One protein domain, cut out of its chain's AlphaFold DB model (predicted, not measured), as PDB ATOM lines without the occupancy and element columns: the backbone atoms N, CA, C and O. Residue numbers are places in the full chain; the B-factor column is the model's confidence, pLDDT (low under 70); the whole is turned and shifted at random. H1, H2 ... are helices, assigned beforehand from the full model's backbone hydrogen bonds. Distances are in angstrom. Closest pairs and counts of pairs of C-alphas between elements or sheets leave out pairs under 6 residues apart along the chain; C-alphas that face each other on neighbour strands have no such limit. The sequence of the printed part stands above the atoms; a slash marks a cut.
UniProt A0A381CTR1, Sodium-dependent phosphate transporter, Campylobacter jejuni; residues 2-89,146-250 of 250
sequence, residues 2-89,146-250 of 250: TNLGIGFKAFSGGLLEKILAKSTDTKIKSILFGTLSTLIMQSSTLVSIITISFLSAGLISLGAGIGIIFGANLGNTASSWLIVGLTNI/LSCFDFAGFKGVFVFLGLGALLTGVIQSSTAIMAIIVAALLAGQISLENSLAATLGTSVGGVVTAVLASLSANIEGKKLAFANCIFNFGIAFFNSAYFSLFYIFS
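What this domain is: This is residues 2 to 89 and 146 to 250 of the 250 residues of the protein "Sodium-dependent phosphate transporter" of Campylobacter jejuni (UniProt A0A381CTR1). You are looking at an elongated body of helices in two groups set end to end: H3, H4 and H5 in one, with H1 and H2 at its tip, and H7, H8 and H9 in the other. The long helix H11 runs along one side of both groups, with short H10 folded against its first half. H4, H5, H7, H8, H9 and H11 form an up-and-down bundle, each running against the one before it. The printed part has 193 residues, with eleven named helices, H1 to H11 in order, and no named strand: all helix. It is compact, with a radius of gyration of the C-alphas of 18.0 A, and spans 58 by 35 by 29 A.

Where its parts are: Find C-alpha 2 at (178.192, 179.529, 143.261), where H1, residues 2 to 12, begins. Next come H2, 15 to 23, H3, 27 to 41 and 20.8 A long, and H4, 44 to 56. From C-alpha 62 at (191.260, 184.923, 152.321), H5 runs 37.7 A to residue 87. After the cut read H6, 146 to 149, H7, 154 to 171 and 25.6 A long, H8, 174 to 186, H9, 192 to 205, and H10, 207 to 214. H11, 219 to 246, runs 40.6 A to C-alpha 246 at (184.527, 191.980, 187.282).

How they stand to each other: Start at the hub, H4, which touches five helices. It forms a hairpin with H5, closest C-alphas Ser 44 and Ala 72, 4.9 A. H1 touches residues 53 to 56 of H4, about perpendicular at 82 degrees, closest C-alphas Gly 5 and Ser 53, 5.2 A. H3 touches H5 at a steep tilt of 46 degrees, with Ile 31 and Gly 71 closest, 4.0 A between C-alphas. H2 and H3 only just touch, only at the corner, with 3 pairs of C-alphas within 8 A. Farther on, H7 touches H9 at a steep tilt of 43 degrees, closest C-alphas Ala 165 and Gly 205, 3.8 A. H8 and H9 form a hairpin, closest C-alphas Ser 174 and Thr 202, 5.3 A. H10 and H11 form another, Ser 214 and Lys 222 closest, C-alphas 5.2 A apart. H6 is close to H7 but not clearly touching, C-alphas Phe 149 and Gly 156 closest at 7.7 A. Every O i to N i+4 pair is within hydrogen-bond range in H1, H2, H3, H4, H5, H7, H8 and H10, against 8 of 10 in H9 and 23 of 24 in H11; H6 is too short for one.

The domain as a whole: The C-alphas farthest apart, Gly 13 and Cys 148, are 59.4 A apart. Residues 90 to 145 are not printed; C-alphas 89 and 146 are 25.4 A apart across the cut. The links printed whole are tight. Mean pLDDT of the printed part is 83.2; among the 32 residues under 70 are 83 to 89, 146 to 152 and 242 to 250.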
ATOM      1  N   THR A   2     177.491 179.511 144.561       58.09
ATOM      2  CA  THR A   2     178.192 179.529 143.261       58.09
ATOM      3  C   THR A   2     177.522 180.430 142.217       58.09
ATOM      4  O   THR A   2     178.203 181.254 141.622       58.09
ATOM      5  N   ASN A   3     176.193 180.384 142.078       66.25
ATOM      6  CA  ASN A   3     175.464 181.245 141.132       66.25
ATOM      7  C   ASN A   3     175.558 182.748 141.455       66.25
ATOM      8  O   ASN A   3     175.574 183.559 140.537       66.25
ATOM      9  N   LEU A   4     175.666 183.131 142.735       67.31
ATOM     10  CA  LEU A   4     175.800 184.536 143.141       67.31
ATOM     11  C   LEU A   4     177.212 185.062 142.851       67.31
ATOM     12  O   LEU A   4     177.370 186.157 142.323       67.31
ATOM     13  N   GLY A   5     178.240 184.251 143.125       64.94
ATOM     14  CA  GLY A   5     179.622 184.569 142.760       64.94
ATOM     15  C   GLY A   5     179.819 184.675 141.243       64.94
ATOM     16  O   GLY A   5     180.447 185.619 140.767       64.94
ATOM     17  N   ILE A   6     179.220 183.754 140.481       69.12
ATOM     18  CA  ILE A   6     179.189 183.803 139.011       69.12
ATOM     19  C   ILE A   6     178.431 185.049 138.538       69.12
ATOM     20  O   ILE A   6     178.922 185.749 137.659       69.12
ATOM     21  N   GLY A   7     177.297 185.378 139.165       72.00
ATOM     22  CA  GLY A   7     176.532 186.593 138.893       72.00
ATOM     23  C   GLY A   7     177.349 187.866 139.112       72.00
ATOM     24  O   GLY A   7     177.396 188.709 138.228       72.00
ATOM     25  N   PHE A   8     178.076 187.984 140.225       73.00
ATOM     26  CA  PHE A   8     178.960 189.129 140.472       73.00
ATOM     27  C   PHE A   8     180.109 189.223 139.465       73.00
ATOM     28  O   PHE A   8     180.471 190.319 139.031       73.00
ATOM     29  N   LYS A   9     180.668 188.083 139.054       69.88
ATOM     30  CA  LYS A   9     181.735 188.038 138.050       69.88
ATOM     31  C   LYS A   9     181.223 188.415 136.655       69.88
ATOM     32  O   LYS A   9     181.879 189.179 135.958       69.88
ATOM     33  N   ALA A  10     180.025 187.956 136.293       72.06
ATOM     34  CA  ALA A  10     179.367 188.257 135.023       72.06
ATOM     35  C   ALA A  10     178.836 189.699 134.951       72.06
ATOM     36  O   ALA A  10     178.969 190.352 133.923       72.06
ATOM     37  N   PHE A  11     178.265 190.213 136.044       65.25
ATOM     38  CA  PHE A  11     177.659 191.546 136.103       65.25
ATOM     39  C   PHE A  11     178.699 192.670 136.123       65.25
ATOM     40  O   PHE A  11     178.417 193.789 135.709       65.25
ATOM     41  N   SER A  12     179.904 192.402 136.630       63.50
ATOM     42  CA  SER A  12     180.821 193.484 136.977       63.50
ATOM     43  C   SER A  12     181.774 193.943 135.882       63.50
ATOM     44  O   SER A  12     182.337 195.025 136.038       63.50
ATOM     45  N   GLY A  13     182.014 193.160 134.823       68.06
ATOM     46  CA  GLY A  13     182.956 193.532 133.753       68.06
ATOM     47  C   GLY A  13     184.343 193.988 134.253       68.06
ATOM     48  O   GLY A  13     184.991 194.805 133.605       68.06
ATOM     49  N   GLY A  14     184.769 193.537 135.444       76.88
ATOM     50  CA  GLY A  14     186.007 193.956 136.120       76.88
ATOM     51  C   GLY A  14     185.917 195.224 136.992       76.88
ATOM     52  O   GLY A  14     186.864 195.530 137.715       76.88
ATOM     53  N   LEU A  15     184.803 195.967 136.992       80.81
ATOM     54  CA  LEU A  15     184.619 197.167 137.828       80.81
ATOM     55  C   LEU A  15     184.498 196.807 139.316       80.81
ATOM     56  O   LEU A  15     185.196 197.388 140.147       80.81
ATOM     57  N   LEU A  16     183.661 195.819 139.651       82.94
ATOM     58  CA  LEU A  16     183.521 195.318 141.027       82.94
ATOM     59  C   LEU A  16     184.850 194.769 141.545       82.94
ATOM     60  O   LEU A  16     185.224 195.049 142.676       82.94
ATOM     61  N   GLU A  17     185.584 194.044 140.702       84.06
ATOM     62  CA  GLU A  17     186.900 193.505 141.043       84.06
ATOM     63  C   GLU A  17     187.898 194.624 141.367       84.06
ATOM     64  O   GLU A  17     188.565 194.566 142.395       84.06
ATOM     65  N   LYS A  18     187.925 195.708 140.578       85.88
ATOM     66  CA  LYS A  18     188.746 196.896 140.874       85.88
ATOM     67  C   LYS A  18     188.352 197.589 142.181       85.88
ATOM     68  O   LYS A  18     189.235 198.001 142.934       85.88
ATOM     69  N   ILE A  19     187.054 197.738 142.460       87.06
ATOM     70  CA  ILE A  19     186.572 198.359 143.707       87.06
ATOM     71  C   ILE A  19     186.951 197.502 144.912       87.06
ATOM     72  O   ILE A  19     187.467 198.042 145.893       87.06
ATOM     73  N   LEU A  20     186.724 196.189 144.826       87.50
ATOM     74  CA  LEU A  20     187.078 195.243 145.878       87.50
ATOM     75  C   LEU A  20     188.589 195.266 146.101       87.50
ATOM     76  O   LEU A  20     189.017 195.551 147.212       87.50
ATOM     77  N   ALA A  21     189.391 195.129 145.042       87.19
ATOM     78  CA  ALA A  21     190.847 195.181 145.131       87.19
ATOM     79  C   ALA A  21     191.347 196.467 145.808       87.19
ATOM     80  O   ALA A  21     192.187 196.398 146.698       87.19
ATOM     81  N   LYS A  22     190.803 197.639 145.454       90.56
ATOM     82  CA  LYS A  22     191.205 198.924 146.056       90.56
ATOM     83  C   LYS A  22     190.726 199.100 147.503       90.56
ATOM     84  O   LYS A  22     191.379 199.798 148.283       90.56
ATOM     85  N   SER A  23     189.581 198.512 147.844       88.06
ATOM     86  CA  SER A  23     188.974 198.589 149.182       88.06
ATOM     87  C   SER A  23     189.527 197.538 150.143       88.06
ATOM     88  O   SER A  23     189.369 197.680 151.351       88.06
ATOM     89  N   THR A  24     190.190 196.499 149.630       91.94
ATOM     90  CA  THR A  24     190.701 195.375 150.426       91.94
ATOM     91  C   THR A  24     192.195 195.105 150.215       91.94
ATOM     92  O   THR A  24     192.681 194.030 150.556       91.94
ATOM     93  N   ASP A  25     192.939 196.058 149.650       90.69
ATOM     94  CA  ASP A  25     194.392 195.970 149.412       90.69
ATOM     95  C   ASP A  25     195.215 195.950 150.712       90.69
ATOM     96  O   ASP A  25     196.332 195.440 150.740       90.69
ATOM     97  N   THR A  26     194.664 196.475 151.811       93.94
ATOM     98  CA  THR A  26     195.296 196.452 153.137       93.94
ATOM     99  C   THR A  26     194.356 195.895 154.202       93.94
ATOM    100  O   THR A  26     193.128 195.948 154.079       93.94
ATOM    101  N   LYS A  27     194.938 195.394 155.300       92.50
ATOM    102  CA  LYS A  27     194.182 194.863 156.448       92.50
ATOM    103  C   LYS A  27     193.228 195.911 157.033       92.50
ATOM    104  O   LYS A  27     192.064 195.609 157.258       92.50
ATOM    105  N   ILE A  28     193.705 197.145 157.217       94.62
ATOM    106  CA  ILE A  28     192.914 198.243 157.795       94.62
ATOM    107  C   ILE A  28     191.741 198.602 156.885       94.62
ATOM    108  O   ILE A  28     190.618 198.715 157.367       94.62
ATOM    109  N   LYS A  29     191.968 198.734 155.573       96.00
ATOM    110  CA  LYS A  29     190.878 199.039 154.641       96.00
ATOM    111  C   LYS A  29     189.860 197.903 154.554       96.00
ATOM    112  O   LYS A  29     188.672 198.187 154.531       96.00
ATOM    113  N   SER A  30     190.300 196.643 154.611       96.19
ATOM    114  CA  SER A  30     189.390 195.487 154.660       96.19
ATOM    115  C   SER A  30     188.492 195.525 155.902       96.19
ATOM    116  O   SER A  30     187.284 195.333 155.791       96.19
ATOM    117  N   ILE A  31     189.064 195.834 157.072       96.38
ATOM    118  CA  ILE A  31     188.305 196.024 158.318       96.38
ATOM    119  C   ILE A  31     187.333 197.193 158.169       96.38
ATOM    120  O   ILE A  31     186.143 197.031 158.401       96.38
ATOM    121  N   LEU A  32     187.810 198.358 157.731       95.69
ATOM    122  CA  LEU A  32     186.970 199.543 157.580       95.69
ATOM    123  C   LEU A  32     185.820 199.303 156.590       95.69
ATOM    124  O   LEU A  32     184.690 199.703 156.854       95.69
ATOM    125  N   PHE A  33     186.095 198.605 155.488       95.38
ATOM    126  CA  PHE A  33     185.094 198.197 154.511       95.38
ATOM    127  C   PHE A  33     184.035 197.297 155.147       95.38
ATOM    128  O   PHE A  33     182.847 197.545 154.954       95.38
ATOM    129  N   GLY A  34     184.438 196.304 155.945       95.56
ATOM    130  CA  GLY A  34     183.512 195.459 156.702       95.56
ATOM    131  C   GLY A  34     182.664 196.248 157.696       95.56
ATOM    132  O   GLY A  34     181.444 196.108 157.700       95.56
ATOM    133  N   THR A  35     183.285 197.129 158.483       94.88
ATOM    134  CA  THR A  35     182.596 197.975 159.468       94.88
ATOM    135  C   THR A  35     181.560 198.873 158.800       94.88
ATOM    136  O   THR A  35     180.396 198.858 159.190       94.88
ATOM    137  N   LEU A  36     181.959 199.622 157.768       94.31
ATOM    138  CA  LEU A  36     181.069 200.518 157.028       94.31
ATOM    139  C   LEU A  36     179.959 199.746 156.318       94.31
ATOM    140  O   LEU A  36     178.803 200.153 156.381       94.31
ATOM    141  N   SER A  37     180.288 198.617 155.685       93.44
ATOM    142  CA  SER A  37     179.289 197.770 155.028       93.44
ATOM    143  C   SER A  37     178.258 197.271 156.031       93.44
ATOM    144  O   SER A  37     177.067 197.354 155.752       93.44
ATOM    145  N   THR A  38     178.675 196.830 157.224       92.25
ATOM    146  CA  THR A  38     177.728 196.425 158.270       92.25
ATOM    147  C   THR A  38     176.911 197.596 158.787       92.25
ATOM    148  O   THR A  38     175.721 197.415 158.990       92.25
ATOM    149  N   LEU A  39     177.490 198.781 158.982       88.88
ATOM    150  CA  LEU A  39     176.730 199.955 159.429       88.88
ATOM    151  C   LEU A  39     175.656 200.355 158.408       88.88
ATOM    152  O   LEU A  39     174.529 200.659 158.786       88.88
ATOM    153  N   ILE A  40     175.990 200.310 157.116       87.19
ATOM    154  CA  ILE A  40     175.055 200.622 156.027       87.19
ATOM    155  C   ILE A  40     173.983 199.536 155.905       87.19
ATOM    156  O   ILE A  40     172.799 199.839 155.785       87.19
ATOM    157  N   MET A  41     174.387 198.264 155.928       88.06
ATOM    158  CA  MET A  41     173.481 197.124 155.753       88.06
ATOM    159  C   MET A  41     172.757 196.717 157.043       88.06
ATOM    160  O   MET A  41     171.866 195.873 156.990       88.06
ATOM    161  N   GLN A  42     173.163 197.260 158.192       85.75
ATOM    162  CA  GLN A  42     172.709 196.903 159.542       85.75
ATOM    163  C   GLN A  42     172.791 195.393 159.854       85.75
ATOM    164  O   GLN A  42     172.065 194.883 160.707       85.75
ATOM    165  N   SER A  43     173.652 194.650 159.147       88.38
ATOM    166  CA  SER A  43     173.744 193.190 159.259       88.38
ATOM    167  C   SER A  43     175.137 192.670 158.913       88.38
ATOM    168  O   SER A  43     175.517 192.573 157.743       88.38
ATOM    169  N   SER A  44     175.885 192.247 159.932       91.44
ATOM    170  CA  SER A  44     177.183 191.579 159.754       91.44
ATOM    171  C   SER A  44     177.053 190.200 159.102       91.44
ATOM    172  O   SER A  44     177.967 189.737 158.415       91.44
ATOM    173  N   THR A  45     175.896 189.552 159.266       89.12
ATOM    174  CA  THR A  45     175.595 188.256 158.651       89.12
ATOM    175  C   THR A  45     175.495 188.383 157.133       89.12
ATOM    176  O   THR A  45     176.131 187.611 156.415       89.12
ATOM    177  N   LEU A  46     174.777 189.394 156.628       90.12
ATOM    178  CA  LEU A  46     174.707 189.659 155.187       90.12
ATOM    179  C   LEU A  46     176.089 189.980 154.610       90.12
ATOM    180  O   LEU A  46     176.473 189.416 153.583       90.12
ATOM    181  N   VAL A  47     176.866 190.817 155.300       93.62
ATOM    182  CA  VAL A  47     178.243 191.136 154.897       93.62
ATOM    183  C   VAL A  47     179.104 189.869 154.845       93.62
ATOM    184  O   VAL A  47     179.829 189.661 153.872       93.62
ATOM    185  N   SER A  48     178.977 188.967 155.821       92.31
ATOM    186  CA  SER A  48     179.710 187.692 155.847       92.31
ATOM    187  C   SER A  48     179.334 186.778 154.673       92.31
ATOM    188  O   SER A  48     180.216 186.253 153.996       92.31
ATOM    189  N   ILE A  49     178.039 186.635 154.373       91.12
ATOM    190  CA  ILE A  49     177.510 185.844 153.242       91.12
ATOM    191  C   ILE A  49     178.054 186.358 151.900       91.12
ATOM    192  O   ILE A  49     178.498 185.576 151.049       91.12
ATOM    193  N   ILE A  50     178.039 187.678 151.707       91.88
ATOM    194  CA  ILE A  50     178.559 188.326 150.496       91.88
ATOM    195  C   ILE A  50     180.073 188.131 150.398       91.88
ATOM    196  O   ILE A  50     180.579 187.750 149.343       91.88
ATOM    197  N   THR A  51     180.793 188.296 151.506       93.44
ATOM    198  CA  THR A  51     182.252 188.117 151.558       93.44
ATOM    199  C   THR A  51     182.656 186.681 151.226       93.44
ATOM    200  O   THR A  51     183.559 186.469 150.416       93.44
ATOM    201  N   ILE A  52     181.945 185.682 151.764       91.94
ATOM    202  CA  ILE A  52     182.127 184.264 151.409       91.94
ATOM    203  C   ILE A  52     181.909 184.051 149.907       91.94
ATOM    204  O   ILE A  52     182.657 183.298 149.278       91.94
ATOM    205  N   SER A  53     180.927 184.731 149.311       89.44
ATOM    206  CA  SER A  53     180.644 184.641 147.874       89.44
ATOM    207  C   SER A  53     181.751 185.271 147.023       89.44
ATOM    208  O   SER A  53     182.176 184.662 146.040       89.44
ATOM    209  N   PHE A  54     182.269 186.442 147.410       90.50
ATOM    210  CA  PHE A  54     183.392 187.095 146.728       90.50
ATOM    211  C   PHE A  54     184.675 186.269 146.808       90.50
ATOM    212  O   PHE A  54     185.347 186.081 145.793       90.50
ATOM    213  N   LEU A  55     184.982 185.718 147.985       91.56
ATOM    214  CA  LEU A  55     186.128 184.834 148.169       91.56
ATOM    215  C   LEU A  55     185.972 183.553 147.338       91.56
ATOM    216  O   LEU A  55     186.902 183.141 146.650       91.56
ATOM    217  N   SER A  56     184.775 182.961 147.325       88.50
ATOM    218  CA  SER A  56     184.501 181.753 146.538       88.50
ATOM    219  C   SER A  56     184.622 181.985 145.026       88.50
ATOM    220  O   SER A  56     184.989 181.069 144.294       88.50
ATOM    221  N   ALA A  57     184.339 183.202 144.553       87.50
ATOM    222  CA  ALA A  57     184.489 183.606 143.153       87.50
ATOM    223  C   ALA A  57     185.934 183.992 142.762       87.50
ATOM    224  O   ALA A  57     186.202 184.268 141.583       87.50
ATOM    225  N   GLY A  58     186.853 184.015 143.737       87.31
ATOM    226  CA  GLY A  58     188.244 184.438 143.568       87.31
ATOM    227  C   GLY A  58     188.422 185.951 143.420       87.31
ATOM    228  O   GLY A  58     189.449 186.378 142.909       87.31
ATOM    229  N   LEU A  59     187.429 186.755 143.821       88.88
ATOM    230  CA  LEU A  59     187.463 188.220 143.695       88.88
ATOM    231  C   LEU A  59     188.250 188.900 144.824       88.88
ATOM    232  O   LEU A  59     188.699 190.031 144.670       88.88
ATOM    233  N   ILE A  60     188.391 188.230 145.968       93.06
ATOM    234  CA  ILE A  60     189.160 188.704 147.123       93.06
ATOM    235  C   ILE A  60     190.001 187.563 147.690       93.06
ATOM    236  O   ILE A  60     189.670 186.391 147.513       93.06
ATOM    237  N   SER A  61     191.081 187.900 148.396       94.31
ATOM    238  CA  SER A  61     191.907 186.919 149.105       94.31
ATOM    239  C   SER A  61     191.282 186.514 150.444       94.31
ATOM    240  O   SER A  61     190.478 187.249 151.022       94.31
ATOM    241  N   LEU A  62     191.696 185.365 150.991       94.12
ATOM    242  CA  LEU A  62     191.260 184.923 152.321       94.12
ATOM    243  C   LEU A  62     191.602 185.961 153.403       94.12
ATOM    244  O   LEU A  62     190.782 186.234 154.273       94.12
ATOM    245  N   GLY A  63     192.783 186.587 153.321       95.00
ATOM    246  CA  GLY A  63     193.202 187.631 154.262       95.00
ATOM    247  C   GLY A  63     192.304 188.872 154.223       95.00
ATOM    248  O   GLY A  63     191.926 189.381 155.278       95.00
ATOM    249  N   ALA A  64     191.909 189.313 153.023       95.50
ATOM    250  CA  ALA A  64     190.920 190.377 152.850       95.50
ATOM    251  C   ALA A  64     189.562 189.969 153.438       95.50
ATOM    252  O   ALA A  64     188.980 190.721 154.217       95.50
ATOM    253  N   GLY A  65     189.097 188.752 153.139       95.69
ATOM    254  CA  GLY A  65     187.848 188.216 153.680       95.69
ATOM    255  C   GLY A  65     187.818 188.196 155.210       95.69
ATOM    256  O   GLY A  65     186.842 188.649 155.806       95.69
ATOM    257  N   ILE A  66     188.897 187.741 155.857       95.50
ATOM    258  CA  ILE A  66     189.018 187.740 157.325       95.50
ATOM    259  C   ILE A  66     188.946 189.171 157.870       95.50
ATOM    260  O   ILE A  66     188.230 189.419 158.839       95.50
ATOM    261  N   GLY A  67     189.644 190.119 157.234       96.12
ATOM    262  CA  GLY A  67     189.585 191.533 157.608       96.12
ATOM    263  C   GLY A  67     188.169 192.104 157.521       96.12
ATOM    264  O   GLY A  67     187.718 192.753 158.461       96.12
ATOM    265  N   ILE A  68     187.443 191.804 156.440       96.62
ATOM    266  CA  ILE A  68     186.050 192.235 156.262       96.62
ATOM    267  C   ILE A  68     185.151 191.645 157.344       96.62
ATOM    268  O   ILE A  68     184.364 192.383 157.923       96.62
ATOM    269  N   ILE A  69     185.269 190.353 157.659       94.31
ATOM    270  CA  ILE A  69     184.460 189.724 158.714       94.31
ATOM    271  C   ILE A  69     184.752 190.342 160.086       94.31
ATOM    272  O   ILE A  69     183.826 190.636 160.841       94.31
ATOM    273  N   PHE A  70     186.024 190.591 160.398       93.31
ATOM    274  CA  PHE A  70     186.410 191.260 161.639       93.31
ATOM    275  C   PHE A  70     185.778 192.655 161.737       93.31
ATOM    276  O   PHE A  70     185.132 192.983 162.730       93.31
ATOM    277  N   GLY A  71     185.893 193.446 160.668       93.81
ATOM    278  CA  GLY A  71     185.229 194.742 160.556       93.81
ATOM    279  C   GLY A  71     183.713 194.649 160.651       93.81
ATOM    280  O   GLY A  71     183.081 195.439 161.342       93.81
ATOM    281  N   ALA A  72     183.114 193.641 160.023       93.56
ATOM    282  CA  ALA A  72     181.675 193.452 160.037       93.56
ATOM    283  C   ALA A  72     181.148 193.245 161.460       93.56
ATOM    284  O   ALA A  72     180.122 193.824 161.818       93.56
ATOM    285  N   ASN A  73     181.865 192.479 162.281       90.88
ATOM    286  CA  ASN A  73     181.510 192.280 163.682       90.88
ATOM    287  C   ASN A  73     181.750 193.544 164.525       90.88
ATOM    288  O   ASN A  73     180.911 193.869 165.361       90.88
ATOM    289  N   LEU A  74     182.812 194.318 164.255       90.25
ATOM    290  CA  LEU A  74     182.992 195.645 164.867       90.25
ATOM    291  C   LEU A  74     181.843 196.603 164.523       90.25
ATOM    292  O   LEU A  74     181.365 197.327 165.393       90.25
ATOM    293  N   GLY A  75     181.384 196.600 163.269       88.62
ATOM    294  CA  GLY A  75     180.243 197.399 162.822       88.62
ATOM    295  C   GLY A  75     178.957 197.021 163.550       88.62
ATOM    296  O   GLY A  75     178.225 197.905 163.977       88.62
ATOM    297  N   ASN A  76     178.721 195.724 163.773       87.25
ATOM    298  CA  ASN A  76     177.570 195.261 164.548       87.25
ATOM    299  C   ASN A  76     177.628 195.772 165.997       87.25
ATOM    300  O   ASN A  76     176.638 196.298 166.497       87.25
ATOM    301  N   THR A  77     178.799 195.708 166.639       83.25
ATOM    302  CA  THR A  77     179.008 196.283 167.977       83.25
ATOM    303  C   THR A  77     178.753 197.789 167.990       83.25
ATOM    304  O   THR A  77     178.075 198.286 168.887       83.25
ATOM    305  N   ALA A  78     179.246 198.524 166.991       83.31
ATOM    306  CA  ALA A  78     178.996 199.957 166.869       83.31
ATOM    307  C   ALA A  78     177.495 200.269 166.713       83.31
ATOM    308  O   ALA A  78     176.993 201.162 167.396       83.31
ATOM    309  N   SER A  79     176.759 199.500 165.898       79.19
ATOM    310  CA  SER A  79     175.294 199.604 165.796       79.19
ATOM    311  C   SER A  79     174.605 199.345 167.139       79.19
ATOM    312  O   SER A  79     173.720 200.105 167.525       79.19
ATOM    313  N   SER A  80     175.024 198.320 167.891       76.50
ATOM    314  CA  SER A  80     174.475 198.026 169.223       76.50
ATOM    315  C   SER A  80     174.722 199.156 170.228       76.50
ATOM    316  O   SER A  80     173.821 199.504 170.988       76.50
ATOM    317  N   TRP A  81     175.907 199.768 170.217       73.12
ATOM    318  CA  TRP A  81     176.219 200.924 171.066       73.12
ATOM    319  C   TRP A  81     175.415 202.162 170.688       73.12
ATOM    320  O   TRP A  81     174.977 202.896 171.570       73.12
ATOM    321  N   LEU A  82     175.180 202.378 169.395       73.19
ATOM    322  CA  LEU A  82     174.309 203.445 168.913       73.19
ATOM    323  C   LEU A  82     172.887 203.242 169.460       73.19
ATOM    324  O   LEU A  82     172.307 204.163 170.032       73.19
ATOM    325  N   ILE A  83     172.362 202.017 169.377       69.56
ATOM    326  CA  ILE A  83     171.055 201.650 169.933       69.56
ATOM    327  C   ILE A  83     170.998 201.952 171.438       69.56
ATOM    328  O   ILE A  83     170.128 202.707 171.871       69.56
ATOM    329  N   VAL A  84     171.931 201.423 172.235       67.19
ATOM    330  CA  VAL A  84     171.948 201.612 173.700       67.19
ATOM    331  C   VAL A  84     172.163 203.080 174.085       67.19
ATOM    332  O   VAL A  84     171.483 203.591 174.972       67.19
ATOM    333  N   GLY A  85     173.055 203.792 173.396       67.56
ATOM    334  CA  GLY A  85     173.334 205.205 173.661       67.56
ATOM    335  C   GLY A  85     172.117 206.105 173.441       67.56
ATOM    336  O   GLY A  85     171.877 207.016 174.231       67.56
ATOM    337  N   LEU A  86     171.303 205.823 172.419       63.91
ATOM    338  CA  LEU A  86     170.068 206.570 172.163       63.91
ATOM    339  C   LEU A  86     168.903 206.169 173.085       63.91
ATOM    340  O   LEU A  86     167.953 206.931 173.240       63.91
ATOM    341  N   THR A  87     168.987 205.000 173.721       60.03
ATOM    342  CA  THR A  87     167.939 204.415 174.576       60.03
ATOM    343  C   THR A  87     167.803 205.129 175.937       60.03
ATOM    344  O   THR A  87     166.739 205.091 176.549       60.03
ATOM    345  N   ASN A  88     168.833 205.846 176.408       57.78
ATOM    346  CA  ASN A  88     168.760 206.657 177.641       57.78
ATOM    347  C   ASN A  88     167.877 207.915 177.514       57.78
ATOM    348  O   ASN A  88     167.508 208.531 178.516       57.78
ATOM    349  N   ILE A  89     167.533 208.321 176.292       58.81
ATOM    350  CA  ILE A  89     166.543 209.370 176.034       58.81
ATOM    351  C   ILE A  89     165.170 208.705 176.149       58.81
ATOM    352  O   ILE A  89     165.016 207.613 175.626       58.81
ATOM    353  N   LEU A 146     160.347 186.313 185.416       58.53
ATOM    354  CA  LEU A 146     161.652 186.034 184.809       58.53
ATOM    355  C   LEU A 146     162.821 186.368 185.745       58.53
ATOM    356  O   LEU A 146     163.911 185.832 185.544       58.53
ATOM    357  N   SER A 147     162.584 187.141 186.809       61.12
ATOM    358  CA  SER A 147     163.568 187.401 187.870       61.12
ATOM    359  C   SER A 147     164.004 186.103 188.560       61.12
ATOM    360  O   SER A 147     165.130 186.000 189.032       61.12
ATOM    361  N   CYS A 148     163.156 185.064 188.551       58.28
ATOM    362  CA  CYS A 148     163.503 183.719 189.028       58.28
ATOM    363  C   CYS A 148     164.673 183.088 188.251       58.28
ATOM    364  O   CYS A 148     165.367 182.214 188.768       58.28
ATOM    365  N   PHE A 149     164.857 183.501 186.993       63.19
ATOM    366  CA  PHE A 149     165.923 183.050 186.102       63.19
ATOM    367  C   PHE A 149     167.086 184.049 186.025       63.19
ATOM    368  O   PHE A 149     168.072 183.761 185.345       63.19
ATOM    369  N   ASP A 150     167.013 185.185 186.733       63.72
ATOM    370  CA  ASP A 150     168.120 186.129 186.932       63.72
ATOM    371  C   ASP A 150     169.111 185.514 187.936       63.72
ATOM    372  O   ASP A 150     169.237 185.914 189.092       63.72
ATOM    373  N   PHE A 151     169.771 184.434 187.511       67.75
ATOM    374  CA  PHE A 151     170.761 183.747 188.327       67.75
ATOM    375  C   PHE A 151     171.955 184.677 188.558       67.75
ATOM    376  O   PHE A 151     172.543 185.181 187.602       67.75
ATOM    377  N   ALA A 152     172.351 184.850 189.816       66.12
ATOM    378  CA  ALA A 152     173.567 185.576 190.159       66.12
ATOM    379  C   ALA A 152     174.831 184.759 189.818       66.12
ATOM    380  O   ALA A 152     174.847 183.521 189.879       66.12
ATOM    381  N   GLY A 153     175.915 185.462 189.489       70.25
ATOM    382  CA  GLY A 153     177.230 184.880 189.229       70.25
ATOM    383  C   GLY A 153     177.322 184.067 187.933       70.25
ATOM    384  O   GLY A 153     176.555 184.235 186.985       70.25
ATOM    385  N   PHE A 154     178.287 183.147 187.878       71.62
ATOM    386  CA  PHE A 154     178.650 182.420 186.653       71.62
ATOM    387  C   PHE A 154     177.497 181.679 185.970       71.62
ATOM    388  O   PHE A 154     177.480 181.572 184.744       71.62
ATOM    389  N   LYS A 155     176.537 181.156 186.743       76.81
ATOM    390  CA  LYS A 155     175.398 180.427 186.176       76.81
ATOM    391  C   LYS A 155     174.525 181.337 185.309       76.81
ATOM    392  O   LYS A 155     174.134 180.905 184.229       76.81
ATOM    393  N   GLY A 156     174.284 182.580 185.732       78.94
ATOM    394  CA  GLY A 156     173.539 183.567 184.943       78.94
ATOM    395  C   GLY A 156     174.237 183.876 183.630       78.94
ATOM    396  O   GLY A 156     173.649 183.706 182.563       78.94
ATOM    397  N   VAL A 157     175.534 184.183 183.695       80.50
ATOM    398  CA  VAL A 157     176.339 184.523 182.513       80.50
ATOM    399  C   VAL A 157     176.255 183.439 181.434       80.50
ATOM    400  O   VAL A 157     175.959 183.745 180.279       80.50
ATOM    401  N   PHE A 158     176.456 182.163 181.779       84.69
ATOM    402  CA  PHE A 158     176.396 181.085 180.782       84.69
ATOM    403  C   PHE A 158     174.979 180.820 180.260       84.69
ATOM    404  O   PHE A 158     174.817 180.550 179.068       84.69
ATOM    405  N   VAL A 159     173.954 180.921 181.113       87.06
ATOM    406  CA  VAL A 159     172.550 180.741 180.705       87.06
ATOM    407  C   VAL A 159     172.128 181.839 179.733       87.06
ATOM    408  O   VAL A 159     171.601 181.535 178.663       87.06
ATOM    409  N   PHE A 160     172.403 183.101 180.056       87.56
ATOM    410  CA  PHE A 160     172.020 184.231 179.215       87.56
ATOM    411  C   PHE A 160     172.842 184.308 177.930       87.56
ATOM    412  O   PHE A 160     172.267 184.560 176.874       87.56
ATOM    413  N   LEU A 161     174.140 183.985 177.968       89.25
ATOM    414  CA  LEU A 161     174.949 183.809 176.757       89.25
ATOM    415  C   LEU A 161     174.360 182.720 175.855       89.25
ATOM    416  O   LEU A 161     174.192 182.938 174.654       89.25
ATOM    417  N   GLY A 162     173.997 181.570 176.427       90.00
ATOM    418  CA  GLY A 162     173.346 180.481 175.701       90.00
ATOM    419  C   GLY A 162     172.000 180.893 175.102       90.00
ATOM    420  O   GLY A 162     171.752 180.629 173.928       90.00
ATOM    421  N   LEU A 163     171.160 181.597 175.866       90.38
ATOM    422  CA  LEU A 163     169.877 182.132 175.399       90.38
ATOM    423  C   LEU A 163     170.058 183.121 174.250       90.38
ATOM    424  O   LEU A 163     169.398 182.982 173.223       90.38
ATOM    425  N   GLY A 164     170.974 184.082 174.382       91.25
ATOM    426  CA  GLY A 164     171.284 185.037 173.320       91.25
ATOM    427  C   GLY A 164     171.767 184.340 172.047       91.25
ATOM    428  O   GLY A 164     171.316 184.679 170.949       91.25
ATOM    429  N   ALA A 165     172.627 183.327 172.188       91.81
ATOM    430  CA  ALA A 165     173.127 182.530 171.071       91.81
ATOM    431  C   ALA A 165     172.025 181.706 170.401       91.81
ATOM    432  O   ALA A 165     171.920 181.711 169.176       91.81
ATOM    433  N   LEU A 166     171.177 181.043 171.187       92.62
ATOM    434  CA  LEU A 166     170.065 180.237 170.689       92.62
ATOM    435  C   LEU A 166     169.039 181.107 169.969       92.62
ATOM    436  O   LEU A 166     168.719 180.841 168.812       92.62
ATOM    437  N   LEU A 167     168.563 182.170 170.620       91.38
ATOM    438  CA  LEU A 167     167.579 183.080 170.036       91.38
ATOM    439  C   LEU A 167     168.118 183.703 168.753       91.38
ATOM    440  O   LEU A 167     167.411 183.737 167.749       91.38
ATOM    441  N   THR A 168     169.384 184.125 168.748       91.56
ATOM    442  CA  THR A 168     169.992 184.709 167.549       91.56
ATOM    443  C   THR A 168     170.216 183.677 166.456       91.56
ATOM    444  O   THR A 168     170.014 183.998 165.293       91.56
ATOM    445  N   GLY A 169     170.588 182.441 166.787       89.75
ATOM    446  CA  GLY A 169     170.730 181.372 165.799       89.75
ATOM    447  C   GLY A 169     169.398 180.995 165.143       89.75
ATOM    448  O   GLY A 169     169.357 180.757 163.938       89.75
ATOM    449  N   VAL A 170     168.304 180.990 165.912       89.19
ATOM    450  CA  VAL A 170     166.950 180.691 165.416       89.19
ATOM    451  C   VAL A 170     166.388 181.852 164.596       89.19
ATOM    452  O   VAL A 170     165.930 181.648 163.475       89.19
ATOM    453  N   ILE A 171     166.436 183.069 165.139       89.25
ATOM    454  CA  ILE A 171     165.865 184.272 164.509       89.25
ATOM    455  C   ILE A 171     166.789 184.831 163.414       89.25
ATOM    456  O   ILE A 171     166.345 185.573 162.543       89.25
ATOM    457  N   GLN A 172     168.072 184.461 163.426       88.19
ATOM    458  CA  GLN A 172     169.111 184.881 162.475       88.19
ATOM    459  C   GLN A 172     169.315 186.405 162.396       88.19
ATOM    460  O   GLN A 172     169.818 186.922 161.398       88.19
ATOM    461  N   SER A 173     168.952 187.136 163.455       86.94
ATOM    462  CA  SER A 173     169.081 188.596 163.532       86.94
ATOM    463  C   SER A 173     169.580 189.046 164.903       86.94
ATOM    464  O   SER A 173     168.800 189.184 165.845       86.94
ATOM    465  N   SER A 174     170.883 189.321 165.016       87.81
ATOM    466  CA  SER A 174     171.496 189.799 166.265       87.81
ATOM    467  C   SER A 174     170.917 191.144 166.717       87.81
ATOM    468  O   SER A 174     170.715 191.346 167.910       87.81
ATOM    469  N   THR A 175     170.580 192.043 165.785       82.69
ATOM    470  CA  THR A 175     169.990 193.360 166.091       82.69
ATOM    471  C   THR A 175     168.592 193.239 166.695       82.69
ATOM    472  O   THR A 175     168.265 193.959 167.637       82.69
ATOM    473  N   ALA A 176     167.770 192.307 166.197       84.50
ATOM    474  CA  ALA A 176     166.447 192.057 166.765       84.50
ATOM    475  C   ALA A 176     166.551 191.487 168.187       84.50
ATOM    476  O   ALA A 176     165.860 191.954 169.089       84.50
ATOM    477  N   ILE A 177     167.459 190.528 168.407       89.62
ATOM    478  CA  ILE A 177     167.685 189.970 169.747       89.62
ATOM    479  C   ILE A 177     168.250 191.027 170.698       89.62
ATOM    480  O   ILE A 177     167.804 191.110 171.837       89.62
ATOM    481  N   MET A 178     169.153 191.892 170.229       86.62
ATOM    482  CA  MET A 178     169.661 193.015 171.018       86.62
ATOM    483  C   MET A 178     168.532 193.947 171.474       86.62
ATOM    484  O   MET A 178     168.506 194.347 172.633       86.62
ATOM    485  N   ALA A 179     167.567 194.260 170.602       82.75
ATOM    486  CA  ALA A 179     166.411 195.083 170.966       82.75
ATOM    487  C   ALA A 179     165.559 194.437 172.073       82.75
ATOM    488  O   ALA A 179     165.135 195.125 173.000       82.75
ATOM    489  N   ILE A 180     165.360 193.114 172.010       86.44
ATOM    490  CA  ILE A 180     164.649 192.348 173.047       86.44
ATOM    491  C   ILE A 180     165.419 192.386 174.374       86.44
ATOM    492  O   ILE A 180     164.820 192.645 175.416       86.44
ATOM    493  N   ILE A 181     166.739 192.172 174.340       87.69
ATOM    494  CA  ILE A 181     167.607 192.224 175.527       87.69
ATOM    495  C   ILE A 181     167.543 193.611 176.176       87.69
ATOM    496  O   ILE A 181     167.349 193.717 177.385       87.69
ATOM    497  N   VAL A 182     167.655 194.676 175.378       83.50
ATOM    498  CA  VAL A 182     167.559 196.059 175.864       83.50
ATOM    499  C   VAL A 182     166.181 196.328 176.469       83.50
ATOM    500  O   VAL A 182     166.101 196.868 177.568       83.50
ATOM    501  N   ALA A 183     165.096 195.914 175.814       81.12
ATOM    502  CA  ALA A 183     163.746 196.082 176.351       81.12
ATOM    503  C   ALA A 183     163.560 195.352 177.696       81.12
ATOM    504  O   ALA A 183     162.998 195.925 178.632       81.12
ATOM    505  N   ALA A 184     164.074 194.124 177.821       83.50
ATOM    506  CA  ALA A 184     164.030 193.351 179.061       83.50
ATOM    507  C   ALA A 184     164.839 194.014 180.193       83.50
ATOM    508  O   ALA A 184     164.367 194.074 181.330       83.50
ATOM    509  N   LEU A 185     166.017 194.569 179.882       82.94
ATOM    510  CA  LEU A 185     166.827 195.335 180.835       82.94
ATOM    511  C   LEU A 185     166.076 196.584 181.324       82.94
ATOM    512  O   LEU A 185     165.987 196.824 182.525       82.94
ATOM    513  N   LEU A 186     165.478 197.358 180.411       79.94
ATOM    514  CA  LEU A 186     164.725 198.574 180.755       79.94
ATOM    515  C   LEU A 186     163.434 198.296 181.532       79.94
ATOM    516  O   LEU A 186     162.970 199.167 182.266       79.94
ATOM    517  N   ALA A 187     162.833 197.118 181.354       79.75
ATOM    518  CA  ALA A 187     161.697 196.649 182.150       79.75
ATOM    519  C   ALA A 187     162.119 196.140 183.546       79.75
ATOM    520  O   ALA A 187     161.260 195.795 184.366       79.75
ATOM    521  N   GLY A 188     163.428 196.053 183.818       78.12
ATOM    522  CA  GLY A 188     163.981 195.478 185.042       78.12
ATOM    523  C   GLY A 188     163.653 193.992 185.187       78.12
ATOM    524  O   GLY A 188     163.285 193.570 186.278       78.12
ATOM    525  N   GLN A 189     163.664 193.242 184.081       81.69
ATOM    526  CA  GLN A 189     163.458 191.785 184.062       81.69
ATOM    527  C   GLN A 189     164.764 190.997 184.125       81.69
ATOM    528  O   GLN A 189     164.769 189.835 184.513       81.69
ATOM    529  N   ILE A 190     165.852 191.613 183.672       83.06
ATOM    530  CA  ILE A 190     167.189 191.033 183.672       83.06
ATOM    531  C   ILE A 190     168.165 192.071 184.207       83.06
ATOM    532  O   ILE A 190     168.028 193.265 183.918       83.06
ATOM    533  N   SER A 191     169.154 191.621 184.971       83.69
ATOM    534  CA  SER A 191     170.256 192.468 185.423       83.69
ATOM    535  C   SER A 191     171.111 192.972 184.250       83.69
ATOM    536  O   SER A 191     171.141 192.386 183.161       83.69
ATOM    537  N   LEU A 192     171.857 194.061 184.476       82.19
ATOM    538  CA  LEU A 192     172.831 194.567 183.502       82.19
ATOM    539  C   LEU A 192     173.837 193.470 183.122       82.19
ATOM    540  O   LEU A 192     174.136 193.290 181.944       82.19
ATOM    541  N   GLU A 193     174.289 192.691 184.101       82.25
ATOM    542  CA  GLU A 193     175.210 191.566 183.919       82.25
ATOM    543  C   GLU A 193     174.655 190.520 182.947       82.25
ATOM    544  O   GLU A 193     175.295 190.190 181.944       82.25
ATOM    545  N   ASN A 194     173.425 190.060 183.185       84.75
ATOM    546  CA  ASN A 194     172.773 189.069 182.333       84.75
ATOM    547  C   ASN A 194     172.425 189.629 180.944       84.75
ATOM    548  O   ASN A 194     172.519 188.909 179.947       84.75
ATOM    549  N   SER A 195     172.133 190.929 180.832       85.00
ATOM    550  CA  SER A 195     171.946 191.591 179.533       85.00
ATOM    551  C   SER A 195     173.238 191.644 178.702       85.00
ATOM    552  O   SER A 195     173.216 191.391 177.492       85.00
ATOM    553  N   LEU A 196     174.387 191.894 179.339       84.94
ATOM    554  CA  LEU A 196     175.698 191.880 178.687       84.94
ATOM    555  C   LEU A 196     176.068 190.461 178.247       84.94
ATOM    556  O   LEU A 196     176.507 190.261 177.112       84.94
ATOM    557  N   ALA A 197     175.823 189.465 179.100       86.88
ATOM    558  CA  ALA A 197     176.038 188.061 178.769       86.88
ATOM    559  C   ALA A 197     175.182 187.613 177.572       86.88
ATOM    560  O   ALA A 197     175.702 187.023 176.621       86.88
ATOM    561  N   ALA A 198     173.892 187.961 177.558       89.06
ATOM    562  CA  ALA A 198     173.008 187.690 176.426       89.06
ATOM    563  C   ALA A 198     173.471 188.385 175.142       89.06
ATOM    564  O   ALA A 198     173.456 187.775 174.070       89.06
ATOM    565  N   THR A 199     173.954 189.625 175.251       87.88
ATOM    566  CA  THR A 199     174.503 190.388 174.122       87.88
ATOM    567  C   THR A 199     175.712 189.682 173.507       87.88
ATOM    568  O   THR A 199     175.774 189.531 172.285       87.88
ATOM    569  N   LEU A 200     176.635 189.167 174.329       87.38
ATOM    570  CA  LEU A 200     177.754 188.340 173.855       87.38
ATOM    571  C   LEU A 200     177.254 187.075 173.143       87.38
ATOM    572  O   LEU A 200     177.754 186.726 172.070       87.38
ATOM    573  N   GLY A 201     176.215 186.441 173.691       90.00
ATOM    574  CA  GLY A 201     175.516 185.319 173.068       90.00
ATOM    575  C   GLY A 201     175.059 185.609 171.639       90.00
ATOM    576  O   GLY A 201     175.232 184.772 170.754       90.00
ATOM    577  N   THR A 202     174.556 186.816 171.359       90.50
ATOM    578  CA  THR A 202     174.086 187.172 170.007       90.50
ATOM    579  C   THR A 202     175.178 187.110 168.935       90.50
ATOM    580  O   THR A 202     174.895 186.796 167.777       90.50
ATOM    581  N   SER A 203     176.438 187.347 169.309       89.44
ATOM    582  CA  SER A 203     177.579 187.238 168.391       89.44
ATOM    583  C   SER A 203     177.900 185.773 168.081       89.44
ATOM    584  O   SER A 203     178.173 185.418 166.936       89.44
ATOM    585  N   VAL A 204     177.774 184.893 169.080       91.31
ATOM    586  CA  VAL A 204     177.920 183.437 168.908       91.31
ATOM    587  C   VAL A 204     176.810 182.879 168.018       91.31
ATOM    588  O   VAL A 204     177.088 182.148 167.070       91.31
ATOM    589  N   GLY A 205     175.556 183.258 168.273       89.75
ATOM    590  CA  GLY A 205     174.414 182.805 167.473       89.75
ATOM    591  C   GLY A 205     174.480 183.257 166.011       89.75
ATOM    592  O   GLY A 205     174.121 182.493 165.117       89.75
ATOM    593  N   GLY A 206     175.020 184.453 165.746       88.38
ATOM    594  CA  GLY A 206     175.194 184.984 164.386       88.38
ATOM    595  C   GLY A 206     176.116 184.142 163.491       88.38
ATOM    596  O   GLY A 206     176.044 184.215 162.262       88.38
ATOM    597  N   VAL A 207     176.948 183.279 164.080       90.12
ATOM    598  CA  VAL A 207     177.821 182.356 163.341       90.12
ATOM    599  C   VAL A 207     177.026 181.286 162.592       90.12
ATOM    600  O   VAL A 207     177.459 180.858 161.519       90.12
ATOM    601  N   VAL A 208     175.863 180.874 163.111       89.94
ATOM    602  CA  VAL A 208     175.034 179.803 162.528       89.94
ATOM    603  C   VAL A 208     174.750 180.086 161.055       89.94
ATOM    604  O   VAL A 208     174.978 179.232 160.198       89.94
ATOM    605  N   THR A 209     174.351 181.311 160.729       84.12
ATOM    606  CA  THR A 209     174.019 181.691 159.354       84.12
ATOM    607  C   THR A 209     175.242 181.684 158.436       84.12
ATOM    608  O   THR A 209     175.150 181.255 157.286       84.12
ATOM    609  N   ALA A 210     176.415 182.097 158.933       85.31
ATOM    610  CA  ALA A 210     177.661 182.043 158.166       85.31
ATOM    611  C   ALA A 210     178.094 180.595 157.877       85.31
ATOM    612  O   ALA A 210     178.532 180.287 156.766       85.31
ATOM    613  N   VAL A 211     177.926 179.692 158.850       88.94
ATOM    614  CA  VAL A 211     178.189 178.257 158.676       88.94
ATOM    615  C   VAL A 211     177.247 177.671 157.633       88.94
ATOM    616  O   VAL A 211     177.727 177.060 156.677       88.94
ATOM    617  N   LEU A 212     175.940 177.917 157.758       87.62
ATOM    618  CA  LEU A 212     174.936 177.457 156.794       87.62
ATOM    619  C   LEU A 212     175.234 177.965 155.379       87.62
ATOM    620  O   LEU A 212     175.200 177.188 154.424       87.62
ATOM    621  N   ALA A 213     175.609 179.238 155.242       83.38
ATOM    622  CA  ALA A 213     176.018 179.811 153.963       83.38
ATOM    623  C   ALA A 213     177.237 179.077 153.374       83.38
ATOM    624  O   ALA A 213     177.252 178.707 152.198       83.38
ATOM    625  N   SER A 214     178.240 178.784 154.202       89.25
ATOM    626  CA  SER A 214     179.480 178.135 153.764       89.25
ATOM    627  C   SER A 214     179.321 176.687 153.290       89.25
ATOM    628  O   SER A 214     180.178 176.196 152.552       89.25
ATOM    629  N   LEU A 215     178.227 176.001 153.646       88.62
ATOM    630  CA  LEU A 215     177.972 174.619 153.213       88.62
ATOM    631  C   LEU A 215     177.951 174.490 151.684       88.62
ATOM    632  O   LEU A 215     178.424 173.495 151.140       88.62
ATOM    633  N   SER A 216     177.460 175.527 150.999       83.00
ATOM    634  CA  SER A 216     177.393 175.607 149.533       83.00
ATOM    635  C   SER A 216     178.585 176.341 148.896       83.00
ATOM    636  O   SER A 216     178.511 176.714 147.720       83.00
ATOM    637  N   ALA A 217     179.643 176.620 149.662       87.06
ATOM    638  CA  ALA A 217     180.833 177.343 149.218       87.06
ATOM    639  C   ALA A 217     182.023 176.401 148.950       87.06
ATOM    640  O   ALA A 217     182.026 175.231 149.346       87.06
ATOM    641  N   ASN A 218     183.051 176.922 148.274       90.06
ATOM    642  CA  ASN A 218     184.300 176.194 148.040       90.06
ATOM    643  C   ASN A 218     185.177 176.148 149.311       90.06
ATOM    644  O   ASN A 218     184.797 176.656 150.369       90.06
ATOM    645  N   ILE A 219     186.362 175.534 149.220       92.38
ATOM    646  CA  ILE A 219     187.253 175.365 150.378       92.38
ATOM    647  C   ILE A 219     187.656 176.703 151.020       92.38
ATOM    648  O   ILE A 219     187.715 176.796 152.243       92.38
ATOM    649  N   GLU A 220     187.853 177.754 150.221       91.75
ATOM    650  CA  GLU A 220     188.211 179.085 150.719       91.75
ATOM    651  C   GLU A 220     187.036 179.749 151.448       91.75
ATOM    652  O   GLU A 220     187.206 180.275 152.547       91.75
ATOM    653  N   GLY A 221     185.816 179.635 150.912       89.62
ATOM    654  CA  GLY A 221     184.605 180.091 151.598       89.62
ATOM    655  C   GLY A 221     184.369 179.381 152.937       89.62
ATOM    656  O   GLY A 221     183.996 180.024 153.919       89.62
ATOM    657  N   LYS A 222     184.655 178.073 153.013       93.31
ATOM    658  CA  LYS A 222     184.584 177.297 154.266       93.31
ATOM    659  C   LYS A 222     185.643 177.728 155.281       93.31
ATOM    660  O   LYS A 222     185.310 177.897 156.452       93.31
ATOM    661  N   LYS A 223     186.889 177.968 154.847       94.38
ATOM    662  CA  LYS A 223     187.952 178.519 155.713       94.38
ATOM    663  C   LYS A 223     187.544 179.863 156.309       94.38
ATOM    664  O   LYS A 223     187.767 180.100 157.492       94.38
ATOM    665  N   LEU A 224     186.923 180.726 155.507       94.25
ATOM    666  CA  LEU A 224     186.474 182.033 155.970       94.25
ATOM    667  C   LEU A 224     185.330 181.933 156.989       94.25
ATOM    668  O   LEU A 224     185.364 182.612 158.013       94.25
ATOM    669  N   ALA A 225     184.345 181.067 156.754       92.81
ATOM    670  CA  ALA A 225     183.284 180.827 157.731       92.81
ATOM    671  C   ALA A 225     183.836 180.252 159.041       92.81
ATOM    672  O   ALA A 225     183.450 180.700 160.118       92.81
ATOM    673  N   PHE A 226     184.806 179.341 158.959       94.31
ATOM    674  CA  PHE A 226     185.501 178.823 160.134       94.31
ATOM    675  C   PHE A 226     186.274 179.918 160.888       94.31
ATOM    676  O   PHE A 226     186.221 179.968 162.116       94.31
ATOM    677  N   ALA A 227     186.920 180.849 160.178       93.06
ATOM    678  CA  ALA A 227     187.544 182.018 160.796       93.06
ATOM    679  C   ALA A 227     186.515 182.902 161.527       93.06
ATOM    680  O   ALA A 227     186.791 183.366 162.634       93.06
ATOM    681  N   ASN A 228     185.311 183.080 160.965       92.50
ATOM    682  CA  ASN A 228     184.216 183.783 161.641       92.50
ATOM    683  C   ASN A 228     183.758 183.063 162.920       92.50
ATOM    684  O   ASN A 228     183.489 183.721 163.927       92.50
ATOM    685  N   CYS A 229     183.698 181.724 162.902       92.94
ATOM    686  CA  CYS A 229     183.421 180.930 164.100       92.94
ATOM    687  C   CYS A 229     184.480 181.192 165.171       92.94
ATOM    688  O   CYS A 229     184.141 181.623 166.269       92.94
ATOM    689  N   ILE A 230     185.760 180.982 164.842       92.62
ATOM    690  CA  ILE A 230     186.874 181.173 165.782       92.62
ATOM    691  C   ILE A 230     186.822 182.569 166.396       92.62
ATOM    692  O   ILE A 230     186.997 182.715 167.600       92.62
ATOM    693  N   PHE A 231     186.552 183.587 165.582       89.44
ATOM    694  CA  PHE A 231     186.480 184.959 166.054       89.44
ATOM    695  C   PHE A 231     185.354 185.175 167.077       89.44
ATOM    696  O   PHE A 231     185.619 185.653 168.178       89.44
ATOM    697  N   ASN A 232     184.115 184.794 166.757       90.31
ATOM    698  CA  ASN A 232     182.969 185.034 167.644       90.31
ATOM    699  C   ASN A 232     183.006 184.160 168.903       90.31
ATOM    700  O   ASN A 232     182.768 184.660 170.002       90.31
ATOM    701  N   PHE A 233     183.353 182.877 168.769       90.81
ATOM    702  CA  PHE A 233     183.544 181.998 169.925       90.81
ATOM    703  C   PHE A 233     184.744 182.437 170.770       90.81
ATOM    704  O   PHE A 233     184.669 182.396 171.994       90.81
ATOM    705  N   GLY A 234     185.821 182.909 170.137       88.69
ATOM    706  CA  GLY A 234     186.982 183.469 170.821       88.69
ATOM    707  C   GLY A 234     186.612 184.697 171.646       88.69
ATOM    708  O   GLY A 234     186.918 184.742 172.833       88.69
ATOM    709  N   ILE A 235     185.886 185.657 171.062       85.38
ATOM    710  CA  ILE A 235     185.369 186.821 171.796       85.38
ATOM    711  C   ILE A 235     184.494 186.382 172.963       85.38
ATOM    712  O   ILE A 235     184.702 186.866 174.074       85.38
ATOM    713  N   ALA A 236     183.545 185.471 172.743       86.12
ATOM    714  CA  ALA A 236     182.665 184.991 173.802       86.12
ATOM    715  C   ALA A 236     183.456 184.335 174.943       86.12
ATOM    716  O   ALA A 236     183.223 184.648 176.108       86.12
ATOM    717  N   PHE A 237     184.448 183.504 174.616       86.50
ATOM    718  CA  PHE A 237     185.327 182.867 175.591       86.50
ATOM    719  C   PHE A 237     186.138 183.897 176.387       86.50
ATOM    720  O   PHE A 237     186.031 183.934 177.613       86.50
ATOM    721  N   PHE A 238     186.877 184.785 175.712       84.62
ATOM    722  CA  PHE A 238     187.686 185.816 176.371       84.62
ATOM    723  C   PHE A 238     186.840 186.738 177.255       84.62
ATOM    724  O   PHE A 238     187.231 187.013 178.386       84.62
ATOM    725  N   ASN A 239     185.674 187.179 176.777       80.50
ATOM    726  CA  ASN A 239     184.807 188.066 177.551       80.50
ATOM    727  C   ASN A 239     184.136 187.339 178.717       80.50
ATOM    728  O   ASN A 239     184.057 187.914 179.794       80.50
ATOM    729  N   SER A 240     183.723 186.076 178.556       75.19
ATOM    730  CA  SER A 240     183.192 185.277 179.674       75.19
ATOM    731  C   SER A 240     184.240 185.048 180.772       75.19
ATOM    732  O   SER A 240     183.920 185.125 181.957       75.19
ATOM    733  N   ALA A 241     185.510 184.866 180.390       71.81
ATOM    734  CA  ALA A 241     186.627 184.757 181.323       71.81
ATOM    735  C   ALA A 241     186.960 186.098 182.000       71.81
ATOM    736  O   ALA A 241     187.328 186.114 183.168       71.81
ATOM    737  N   TYR A 242     186.797 187.230 181.307       66.81
ATOM    738  CA  TYR A 242     186.988 188.563 181.896       66.81
ATOM    739  C   TYR A 242     185.816 188.995 182.790       66.81
ATOM    740  O   TYR A 242     186.022 189.694 183.780       66.81
ATOM    741  N   PHE A 243     184.597 188.528 182.500       62.22
ATOM    742  CA  PHE A 243     183.415 188.729 183.346       62.22
ATOM    743  C   PHE A 243     183.621 188.141 184.751       62.22
ATOM    744  O   PHE A 243     183.214 188.743 185.742       62.22
ATOM    745  N   SER A 244     184.349 187.019 184.849       51.81
ATOM    746  CA  SER A 244     184.823 186.451 186.120       51.81
ATOM    747  C   SER A 244     185.648 187.433 186.951       51.81
ATOM    748  O   SER A 244     185.646 187.328 188.172       51.81
ATOM    749  N   LEU A 245     186.402 188.331 186.313       49.16
ATOM    750  CA  LEU A 245     187.268 189.286 187.001       49.16
ATOM    751  C   LEU A 245     186.447 190.456 187.556       49.16
ATOM    752  O   LEU A 245     186.702 190.906 188.665       49.16
ATOM    753  N   PHE A 246     185.413 190.898 186.836       50.88
ATOM    754  CA  PHE A 246     184.527 191.980 187.282       50.88
ATOM    755  C   PHE A 246     183.740 191.610 188.555       50.88
ATOM    756  O   PHE A 246     183.571 192.454 189.430       50.88
ATOM    757  N   TYR A 247     183.356 190.334 188.697       46.28
ATOM    758  CA  TYR A 247     182.680 189.780 189.883       46.28
ATOM    759  C   TYR A 247     183.610 189.592 191.099       46.28
ATOM    760  O   TYR A 247     183.142 189.443 192.220       46.28
ATOM    761  N   ILE A 248     184.931 189.555 190.888       43.84
ATOM    762  CA  ILE A 248     185.932 189.453 191.968       43.84
ATOM    763  C   ILE A 248     186.284 190.845 192.529       43.84
ATOM    764  O   ILE A 248     186.759 190.944 193.658       43.84
ATOM    765  N   PHE A 249     186.054 191.913 191.756       39.41
ATOM    766  CA  PHE A 249     186.447 193.289 192.088       39.41
ATOM    767  C   PHE A 249     185.270 194.275 192.277       39.41
ATOM    768  O   PHE A 249     185.533 195.465 192.453       39.41
ATOM    769  N   SER A 250     184.013 193.810 192.258       39.12
ATOM    770  CA  SER A 250     182.805 194.583 192.628       39.12
ATOM    771  C   SER A 250     182.193 194.030 193.908       39.12
ATOM    772  O   SER A 250     181.696 194.844 194.713       39.12
TER     773      SER A 250